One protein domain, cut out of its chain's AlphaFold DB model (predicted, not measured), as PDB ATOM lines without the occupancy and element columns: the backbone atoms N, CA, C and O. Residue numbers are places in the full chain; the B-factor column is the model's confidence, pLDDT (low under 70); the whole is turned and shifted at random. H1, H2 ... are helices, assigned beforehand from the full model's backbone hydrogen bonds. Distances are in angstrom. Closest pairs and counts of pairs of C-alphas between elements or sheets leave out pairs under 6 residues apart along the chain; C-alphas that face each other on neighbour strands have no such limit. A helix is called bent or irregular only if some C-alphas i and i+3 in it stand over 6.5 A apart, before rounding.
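AT A GLANCE: This is residues 30 to 87 of the 88 residues of an uncharacterized protein of Micavibrio aeruginosavorus (UniProt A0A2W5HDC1). One long helix, H3, bends to make a small body at one end and a long arm at the other: its first arm H3a packs beside H1, with short H2 at the turn between them, while residues 68 to 87, of which 68 to 85 belong to H3, stick out alone. The printed part has 58 residues with three named helices, in the order H1, H2, H3, and no named strand; the class is all helix. The whole is extended, with a radius of gyration of the C-alphas of 17.2 A, and spans 53 by 21 by 13 A, the free arm making much of the length.

IN THESE COORDINATES: H3 covers residues 54 to 85 and by its hydrogen bonds was assigned as one helix, but it is bent: C-alphas 63 and 66 are 7.2 A apart. Arm H3a, residues 54 to 63, is 15.4 A long and itself irregular, with C-alphas 60 and 63 6.6 A apart. Arm H3b, residues 66 to 85, is 28.7 A long and ends at C-alpha 85 (33.447, 12.275, -13.285). H1, residues 30 to 43, begins at C-alpha 30 (41.434, 45.435, -15.500) and is 19.2 A long. H2, residues 47 to 50, measures 5.1 A.

HOW THE PARTS SIT: H3a and H3b stand at a steep tilt of 56 degrees. H3a touches H1, opposite ways at a shallow tilt of 29 degrees; their closest C-alphas, of Gly 31 and Pro 63, are 4.5 A apart. H2 is close to but not clearly touching H1, at Val 43 and Ala 50, and H3a, at Ala 50 and Thr 56, the closest C-alphas being 6.2 A apart in each case. H3b is apart from H2, and only just apart from H1, at 8.2 A. Every O i to N i+4 pair is within hydrogen-bond range in H1 and H3b, and 5 of 6 in H3a; H2 is too short for such a pair.

THE WHOLE: The C-alphas farthest apart, of Glu 44 and Gly 87, are 53.5 A apart. The printed part has no cut, and both links, H1 to H2 and H2 to H3, are tight. Mean pLDDT of the printed part is 88.9; residue 87 is under 70.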
ATOM      1  N   LEU A  30      41.959  44.261 -14.796       95.00
ATOM      2  CA  LEU A  30      41.434  45.435 -15.500       95.00
ATOM      3  C   LEU A  30      40.461  46.240 -14.630       95.00
ATOM      4  O   LEU A  30      40.558  47.463 -14.577       95.00
ATOM      5  N   GLY A  31      39.562  45.565 -13.911       94.38
ATOM      6  CA  GLY A  31      38.632  46.194 -12.976       94.38
ATOM      7  C   GLY A  31      39.358  46.949 -11.866       94.38
ATOM      8  O   GLY A  31      38.981  48.072 -11.551       94.38
ATOM      9  N   LEU A  32      40.453  46.387 -11.344       95.88
ATOM     10  CA  LEU A  32      41.337  47.042 -10.375       95.88
ATOM     11  C   LEU A  32      41.988  48.302 -10.949       95.88
ATOM     12  O   LEU A  32      41.987  49.337 -10.290       95.88
ATOM     13  N   VAL A  33      42.506  48.244 -12.177       95.69
ATOM     14  CA  VAL A  33      43.094  49.418 -12.843       95.69
ATOM     15  C   VAL A  33      42.049  50.523 -13.010       95.69
ATOM     16  O   VAL A  33      42.295  51.665 -12.626       95.69
ATOM     17  N   VAL A  34      40.860  50.185 -13.516       93.12
ATOM     18  CA  VAL A  34      39.754  51.143 -13.680       93.12
ATOM     19  C   VAL A  34      39.315  51.711 -12.331       93.12
ATOM     20  O   VAL A  34      39.132  52.919 -12.209       93.12
ATOM     21  N   PHE A  35      39.195  50.867 -11.305       92.44
ATOM     22  CA  PHE A  35      38.869  51.290  -9.946       92.44
ATOM     23  C   PHE A  35      39.875  52.313  -9.413       92.44
ATOM     24  O   PHE A  35      39.464  53.347  -8.896       92.44
ATOM     25  N   MET A  36      41.180  52.072  -9.579       92.19
ATOM     26  CA  MET A  36      42.219  53.003  -9.126       92.19
ATOM     27  C   MET A  36      42.133  54.351  -9.846       92.19
ATOM     28  O   MET A  36      42.225  55.394  -9.202       92.19
ATOM     29  N   ILE A  37      41.891  54.344 -11.161       91.44
ATOM     30  CA  ILE A  37      41.694  55.575 -11.942       91.44
ATOM     31  C   ILE A  37      40.476  56.347 -11.424       91.44
ATOM     32  O   ILE A  37      40.573  57.542 -11.152       91.44
ATOM     33  N   LEU A  38      39.339  55.670 -11.240       88.31
ATOM     34  CA  LEU A  38      38.113  56.295 -10.740       88.31
ATOM     35  C   LEU A  38      38.275  56.824  -9.315       88.31
ATOM     36  O   LEU A  38      37.762  57.898  -9.008       88.31
ATOM     37  N   TYR A  39      38.994  56.097  -8.463       87.69
ATOM     38  CA  TYR A  39      39.292  56.508  -7.098       87.69
ATOM     39  C   TYR A  39      40.109  57.802  -7.072       87.69
ATOM     40  O   TYR A  39      39.710  58.767  -6.424       87.69
ATOM     41  N   VAL A  40      41.214  57.855  -7.821       89.38
ATOM     42  CA  VAL A  40      42.053  59.061  -7.889       89.38
ATOM     43  C   VAL A  40      41.277  60.232  -8.495       89.38
ATOM     44  O   VAL A  40      41.361  61.338  -7.974       89.38
ATOM     45  N   ALA A  41      40.484  59.989  -9.540       85.50
ATOM     46  CA  ALA A  41      39.771  61.042 -10.260       85.50
ATOM     47  C   ALA A  41      38.538  61.604  -9.531       85.50
ATOM     48  O   ALA A  41      38.183  62.751  -9.771       85.50
ATOM     49  N   ASN A  42      37.851  60.814  -8.696       81.62
ATOM     50  CA  ASN A  42      36.553  61.213  -8.125       81.62
ATOM     51  C   ASN A  42      36.531  61.299  -6.597       81.62
ATOM     52  O   ASN A  42      35.570  61.822  -6.038       81.62
ATOM     53  N   VAL A  43      37.520  60.726  -5.907       82.06
ATOM     54  CA  VAL A  43      37.469  60.573  -4.445       82.06
ATOM     55  C   VAL A  43      38.560  61.365  -3.735       82.06
ATOM     56  O   VAL A  43      38.372  61.692  -2.566       82.06
ATOM     57  N   GLU A  44      39.670  61.696  -4.405       81.44
ATOM     58  CA  GLU A  44      40.746  62.552  -3.867       81.44
ATOM     59  C   GLU A  44      41.180  62.175  -2.428       81.44
ATOM     60  O   GLU A  44      41.481  63.022  -1.591       81.44
ATOM     61  N   GLY A  45      41.164  60.878  -2.089       76.69
ATOM     62  CA  GLY A  45      41.512  60.380  -0.749       76.69
ATOM     63  C   GLY A  45      40.354  60.284   0.260       76.69
ATOM     64  O   GLY A  45      40.494  59.620   1.288       76.69
ATOM     65  N   ARG A  46      39.171  60.838  -0.025       86.00
ATOM     66  CA  ARG A  46      37.981  60.811   0.856       86.00
ATOM     67  C   ARG A  46      37.117  59.561   0.676       86.00
ATOM     68  O   ARG A  46      35.900  59.637   0.501       86.00
ATOM     69  N   LEU A  47      37.737  58.381   0.752       82.19
ATOM     70  CA  LEU A  47      37.060  57.101   0.482       82.19
ATOM     71  C   LEU A  47      35.804  56.896   1.334       82.19
ATOM     72  O   LEU A  47      34.766  56.497   0.819       82.19
ATOM     73  N   MET A  48      35.884  57.203   2.629       86.38
ATOM     74  CA  MET A  48      34.756  57.011   3.546       86.38
ATOM     75  C   MET A  48      33.557  57.908   3.232       86.38
ATOM     76  O   MET A  48      32.429  57.553   3.558       86.38
ATOM     77  N   GLU A  49      33.780  59.058   2.601       85.94
ATOM     78  CA  GLU A  49      32.711  59.971   2.192       85.94
ATOM     79  C   GLU A  49      32.092  59.511   0.867       85.94
ATOM     80  O   GLU A  49      30.871  59.430   0.747       85.94
ATOM     81  N   ALA A  50      32.929  59.066  -0.074       83.44
ATOM     82  CA  ALA A  50      32.505  58.462  -1.335       83.44
ATOM     83  C   ALA A  50      31.653  57.193  -1.141       83.44
ATOM     84  O   ALA A  50      30.664  56.999  -1.844       83.44
ATOM     85  N   LEU A  51      31.977  56.355  -0.150       85.31
ATOM     86  CA  LEU A  51      31.207  55.145   0.166       85.31
ATOM     87  C   LEU A  51      29.820  55.431   0.769       85.31
ATOM     88  O   LEU A  51      28.995  54.524   0.831       85.31
ATOM     89  N   LYS A  52      29.514  56.666   1.189       89.75
ATOM     90  CA  LYS A  52      28.148  57.037   1.609       89.75
ATOM     91  C   LYS A  52      27.212  57.244   0.422       89.75
ATOM     92  O   LYS A  52      25.996  57.219   0.601       89.75
ATOM     93  N   ASN A  53      27.760  57.452  -0.775       87.94
ATOM     94  CA  ASN A  53      26.973  57.610  -1.985       87.94
ATOM     95  C   ASN A  53      26.801  56.246  -2.686       87.94
ATOM     96  O   ASN A  53      27.777  55.687  -3.197       87.94
ATOM     97  N   PRO A  54      25.571  55.705  -2.770       88.50
ATOM     98  CA  PRO A  54      25.329  54.410  -3.407       88.50
ATOM     99  C   PRO A  54      25.686  54.405  -4.898       88.50
ATOM    100  O   PRO A  54      26.074  53.366  -5.432       88.50
ATOM    101  N   PHE A  55      25.613  55.556  -5.571       89.88
ATOM    102  CA  PHE A  55      26.004  55.671  -6.973       89.88
ATOM    103  C   PHE A  55      27.510  55.450  -7.155       89.88
ATOM    104  O   PHE A  55      27.929  54.717  -8.051       89.88
ATOM    105  N   THR A  56      28.326  56.009  -6.261       87.00
ATOM    106  CA  THR A  56      29.784  55.836  -6.275       87.00
ATOM    107  C   THR A  56      30.181  54.388  -5.991       87.00
ATOM    108  O   THR A  56      31.046  53.845  -6.675       87.00
ATOM    109  N   ILE A  57      29.492  53.719  -5.058       88.88
ATOM    110  CA  ILE A  57      29.671  52.277  -4.823       88.88
ATOM    111  C   ILE A  57      29.367  51.481  -6.097       88.88
ATOM    112  O   ILE A  57      30.159  50.626  -6.496       88.88
ATOM    113  N   GLY A  58      28.249  51.777  -6.766       90.88
ATOM    114  CA  GLY A  58      27.890  51.132  -8.031       90.88
ATOM    115  C   GLY A  58      28.979  51.306  -9.090       90.88
ATOM    116  O   GLY A  58      29.406  50.330  -9.705       90.88
ATOM    117  N   MET A  59      29.495  52.527  -9.238       89.25
ATOM    118  CA  MET A  59      30.572  52.847 -10.176       89.25
ATOM    119  C   MET A  59      31.861  52.058  -9.896       89.25
ATOM    120  O   MET A  59      32.548  51.661 -10.832       89.25
ATOM    121  N   PHE A  60      32.165  51.771  -8.628       90.12
ATOM    122  CA  PHE A  60      33.305  50.934  -8.245       90.12
ATOM    123  C   PHE A  60      33.086  49.444  -8.475       90.12
ATOM    124  O   PHE A  60      34.049  48.737  -8.750       90.12
ATOM    125  N   ILE A  61      31.851  48.955  -8.395       91.69
ATOM    126  CA  ILE A  61      31.544  47.529  -8.577       91.69
ATOM    127  C   ILE A  61      31.439  47.160 -10.063       91.69
ATOM    128  O   ILE A  61      31.868  46.073 -10.455       91.69
ATOM    129  N   ILE A  62      30.900  48.052 -10.900       93.69
ATOM    130  CA  ILE A  62      30.645  47.804 -12.331       93.69
ATOM    131  C   ILE A  62      31.859  47.223 -13.088       93.69
ATOM    132  O   ILE A  62      31.673  46.230 -13.798       93.69
ATOM    133  N   PRO A  63      33.095  47.738 -12.924       91.81
ATOM    134  CA  PRO A  63      34.275  47.210 -13.614       91.81
ATOM    135  C   PRO A  63      34.572  45.732 -13.323       91.81
ATOM    136  O   PRO A  63      35.192  45.055 -14.141       91.81
ATOM    137  N   PHE A  64      34.107  45.206 -12.185       94.75
ATOM    138  CA  PHE A  64      34.328  43.820 -11.763       94.75
ATOM    139  C   PHE A  64      33.200  42.866 -12.183       94.75
ATOM    140  O   PHE A  64      33.358  41.647 -12.083       94.75
ATOM    141  N   LEU A  65      32.069  43.380 -12.683       95.19
ATOM    142  CA  LEU A  65      30.927  42.549 -13.085       95.19
ATOM    143  C   LEU A  65      31.283  41.489 -14.142       95.19
ATOM    144  O   LEU A  65      30.880  40.336 -13.963       95.19
ATOM    145  N   PRO A  66      32.061  41.795 -15.201       93.94
ATOM    146  CA  PRO A  66      32.443  40.779 -16.181       93.94
ATOM    147  C   PRO A  66      33.243  39.634 -15.548       93.94
ATOM    148  O   PRO A  66      32.993  38.462 -15.843       93.94
ATOM    149  N   ALA A  67      34.157  39.955 -14.625       95.19
ATOM    150  CA  ALA A  67      34.928  38.957 -13.891       95.19
ATOM    151  C   ALA A  67      34.023  38.057 -13.040       95.19
ATOM    152  O   ALA A  67      34.181  36.832 -13.068       95.19
ATOM    153  N   ALA A  68      33.052  38.645 -12.333       95.00
ATOM    154  CA  ALA A  68      32.099  37.911 -11.505       95.00
ATOM    155  C   ALA A  68      31.245  36.943 -12.338       95.00
ATOM    156  O   ALA A  68      31.116  35.768 -11.987       95.00
ATOM    157  N   VAL A  69      30.721  37.394 -13.483       96.06
ATOM    158  CA  VAL A  69      29.946  36.544 -14.406       96.06
ATOM    159  C   VAL A  69      30.791  35.372 -14.904       96.06
ATOM    160  O   VAL A  69      30.342  34.224 -14.855       96.06
ATOM    161  N   LEU A  70      32.028  35.629 -15.336       93.75
ATOM    162  CA  LEU A  70      32.942  34.586 -15.802       93.75
ATOM    163  C   LEU A  70      33.298  33.586 -14.698       93.75
ATOM    164  O   LEU A  70      33.338  32.383 -14.961       93.75
ATOM    165  N   SER A  71      33.479  34.051 -13.461       94.62
ATOM    166  CA  SER A  71      33.716  33.175 -12.311       94.62
ATOM    167  C   SER A  71      32.517  32.259 -12.053       94.62
ATOM    168  O   SER A  71      32.675  31.045 -11.946       94.62
ATOM    169  N   ILE A  72      31.293  32.800 -12.070       95.19
ATOM    170  CA  ILE A  72      30.065  32.002 -11.919       95.19
ATOM    171  C   ILE A  72      29.947  30.972 -13.049       95.19
ATOM    172  O   ILE A  72      29.573  29.818 -12.822       95.19
ATOM    173  N   MET A  73      30.264  31.358 -14.287       92.62
ATOM    174  CA  MET A  73      30.272  30.431 -15.419       92.62
ATOM    175  C   MET A  73      31.321  29.331 -15.244       92.62
ATOM    176  O   MET A  73      31.027  28.167 -15.535       92.62
ATOM    177  N   ALA A  74      32.512  29.657 -14.750       92.06
ATOM    178  CA  ALA A  74      33.544  28.675 -14.453       92.06
ATOM    179  C   ALA A  74      33.075  27.649 -13.417       92.06
ATOM    180  O   ALA A  74      33.178  26.443 -13.667       92.06
ATOM    181  N   ASP A  75      32.483  28.117 -12.317       92.62
ATOM    182  CA  ASP A  75      31.983  27.270 -11.231       92.62
ATOM    183  C   ASP A  75      30.855  26.356 -11.707       92.62
ATOM    184  O   ASP A  75      30.796  25.175 -11.363       92.62
ATOM    185  N   ARG A  76      29.954  26.867 -12.555       91.12
ATOM    186  CA  ARG A  76      28.885  26.053 -13.153       91.12
ATOM    187  C   ARG A  76      29.448  24.931 -14.024       91.12
ATOM    188  O   ARG A  76      28.889  23.835 -14.014       91.12
ATOM    189  N   ASN A  77      30.520  25.180 -14.775       88.50
ATOM    190  CA  ASN A  77      31.154  24.156 -15.608       88.50
ATOM    191  C   ASN A  77      31.968  23.156 -14.779       88.50
ATOM    192  O   ASN A  77      31.914  21.962 -15.060       88.50
ATOM    193  N   GLU A  78      32.632  23.601 -13.716       88.94
ATOM    194  CA  GLU A  78      33.342  22.719 -12.783       88.94
ATOM    195  C   GLU A  78      32.376  21.794 -12.034       88.94
ATOM    196  O   GLU A  78      32.579  20.583 -11.989       88.94
ATOM    197  N   LYS A  79      31.241  22.325 -11.562       89.81
ATOM    198  CA  LYS A  79      30.165  21.513 -10.968       89.81
ATOM    199  C   LYS A  79      29.620  20.470 -11.947       89.81
ATOM    200  O   LYS A  79      29.328  19.351 -11.536       89.81
ATOM    201  N   LYS A  80      29.474  20.811 -13.235       87.06
ATOM    202  CA  LYS A  80      29.064  19.847 -14.276       87.06
ATOM    203  C   LYS A  80      30.127  18.776 -14.508       87.06
ATOM    204  O   LYS A  80      29.771  17.607 -14.592       87.06
ATOM    205  N   TYR A  81      31.400  19.161 -14.571       87.44
ATOM    206  CA  TYR A  81      32.512  18.220 -14.684       87.44
ATOM    207  C   TYR A  81      32.517  17.221 -13.523       87.44
ATOM    208  O   TYR A  81      32.456  16.022 -13.771       87.44
ATOM    209  N   ASN A  82      32.484  17.708 -12.278       88.06
ATOM    210  CA  ASN A  82      32.522  16.861 -11.084       88.06
ATOM    211  C   ASN A  82      31.333  15.896 -11.025       88.06
ATOM    212  O   ASN A  82      31.516  14.728 -10.718       88.06
ATOM    213  N   LYS A  83      30.121  16.335 -11.392       88.31
ATOM    214  CA  LYS A  83      28.960  15.431 -11.478       88.31
ATOM    215  C   LYS A  83      29.154  14.297 -12.489       88.31
ATOM    216  O   LYS A  83      28.664  13.200 -12.256       88.31
ATOM    217  N   LEU A  84      29.839  14.557 -13.603       83.69
ATOM    218  CA  LEU A  84      30.067  13.572 -14.665       83.69
ATOM    219  C   LEU A  84      31.252  12.637 -14.382       83.69
ATOM    220  O   LEU A  84      31.295  11.548 -14.944       83.69
ATOM    221  N   THR A  85      32.223  13.052 -13.562       82.81
ATOM    222  CA  THR A  85      33.447  12.275 -13.285       82.81
ATOM    223  C   THR A  85      33.498  11.652 -11.896       82.81
ATOM    224  O   THR A  85      34.100  10.595 -11.738       82.81
ATOM    225  N   GLN A  86      32.873  12.285 -10.905       76.75
ATOM    226  CA  GLN A  86      32.823  11.840  -9.508       76.75
ATOM    227  C   GLN A  86      31.430  11.336  -9.109       76.75
ATOM    228  O   GLN A  86      31.228  10.953  -7.965       76.75
ATOM    229  N   GLY A  87      30.468  11.318 -10.040       60.06
ATOM    230  CA  GLY A  87      29.171  10.663  -9.870       60.06
ATOM    231  C   GLY A  87      29.278   9.137  -9.954       60.06
ATOM    232  O   GLY A  87      28.761   8.541 -10.898       60.06
TER     233      GLY A  87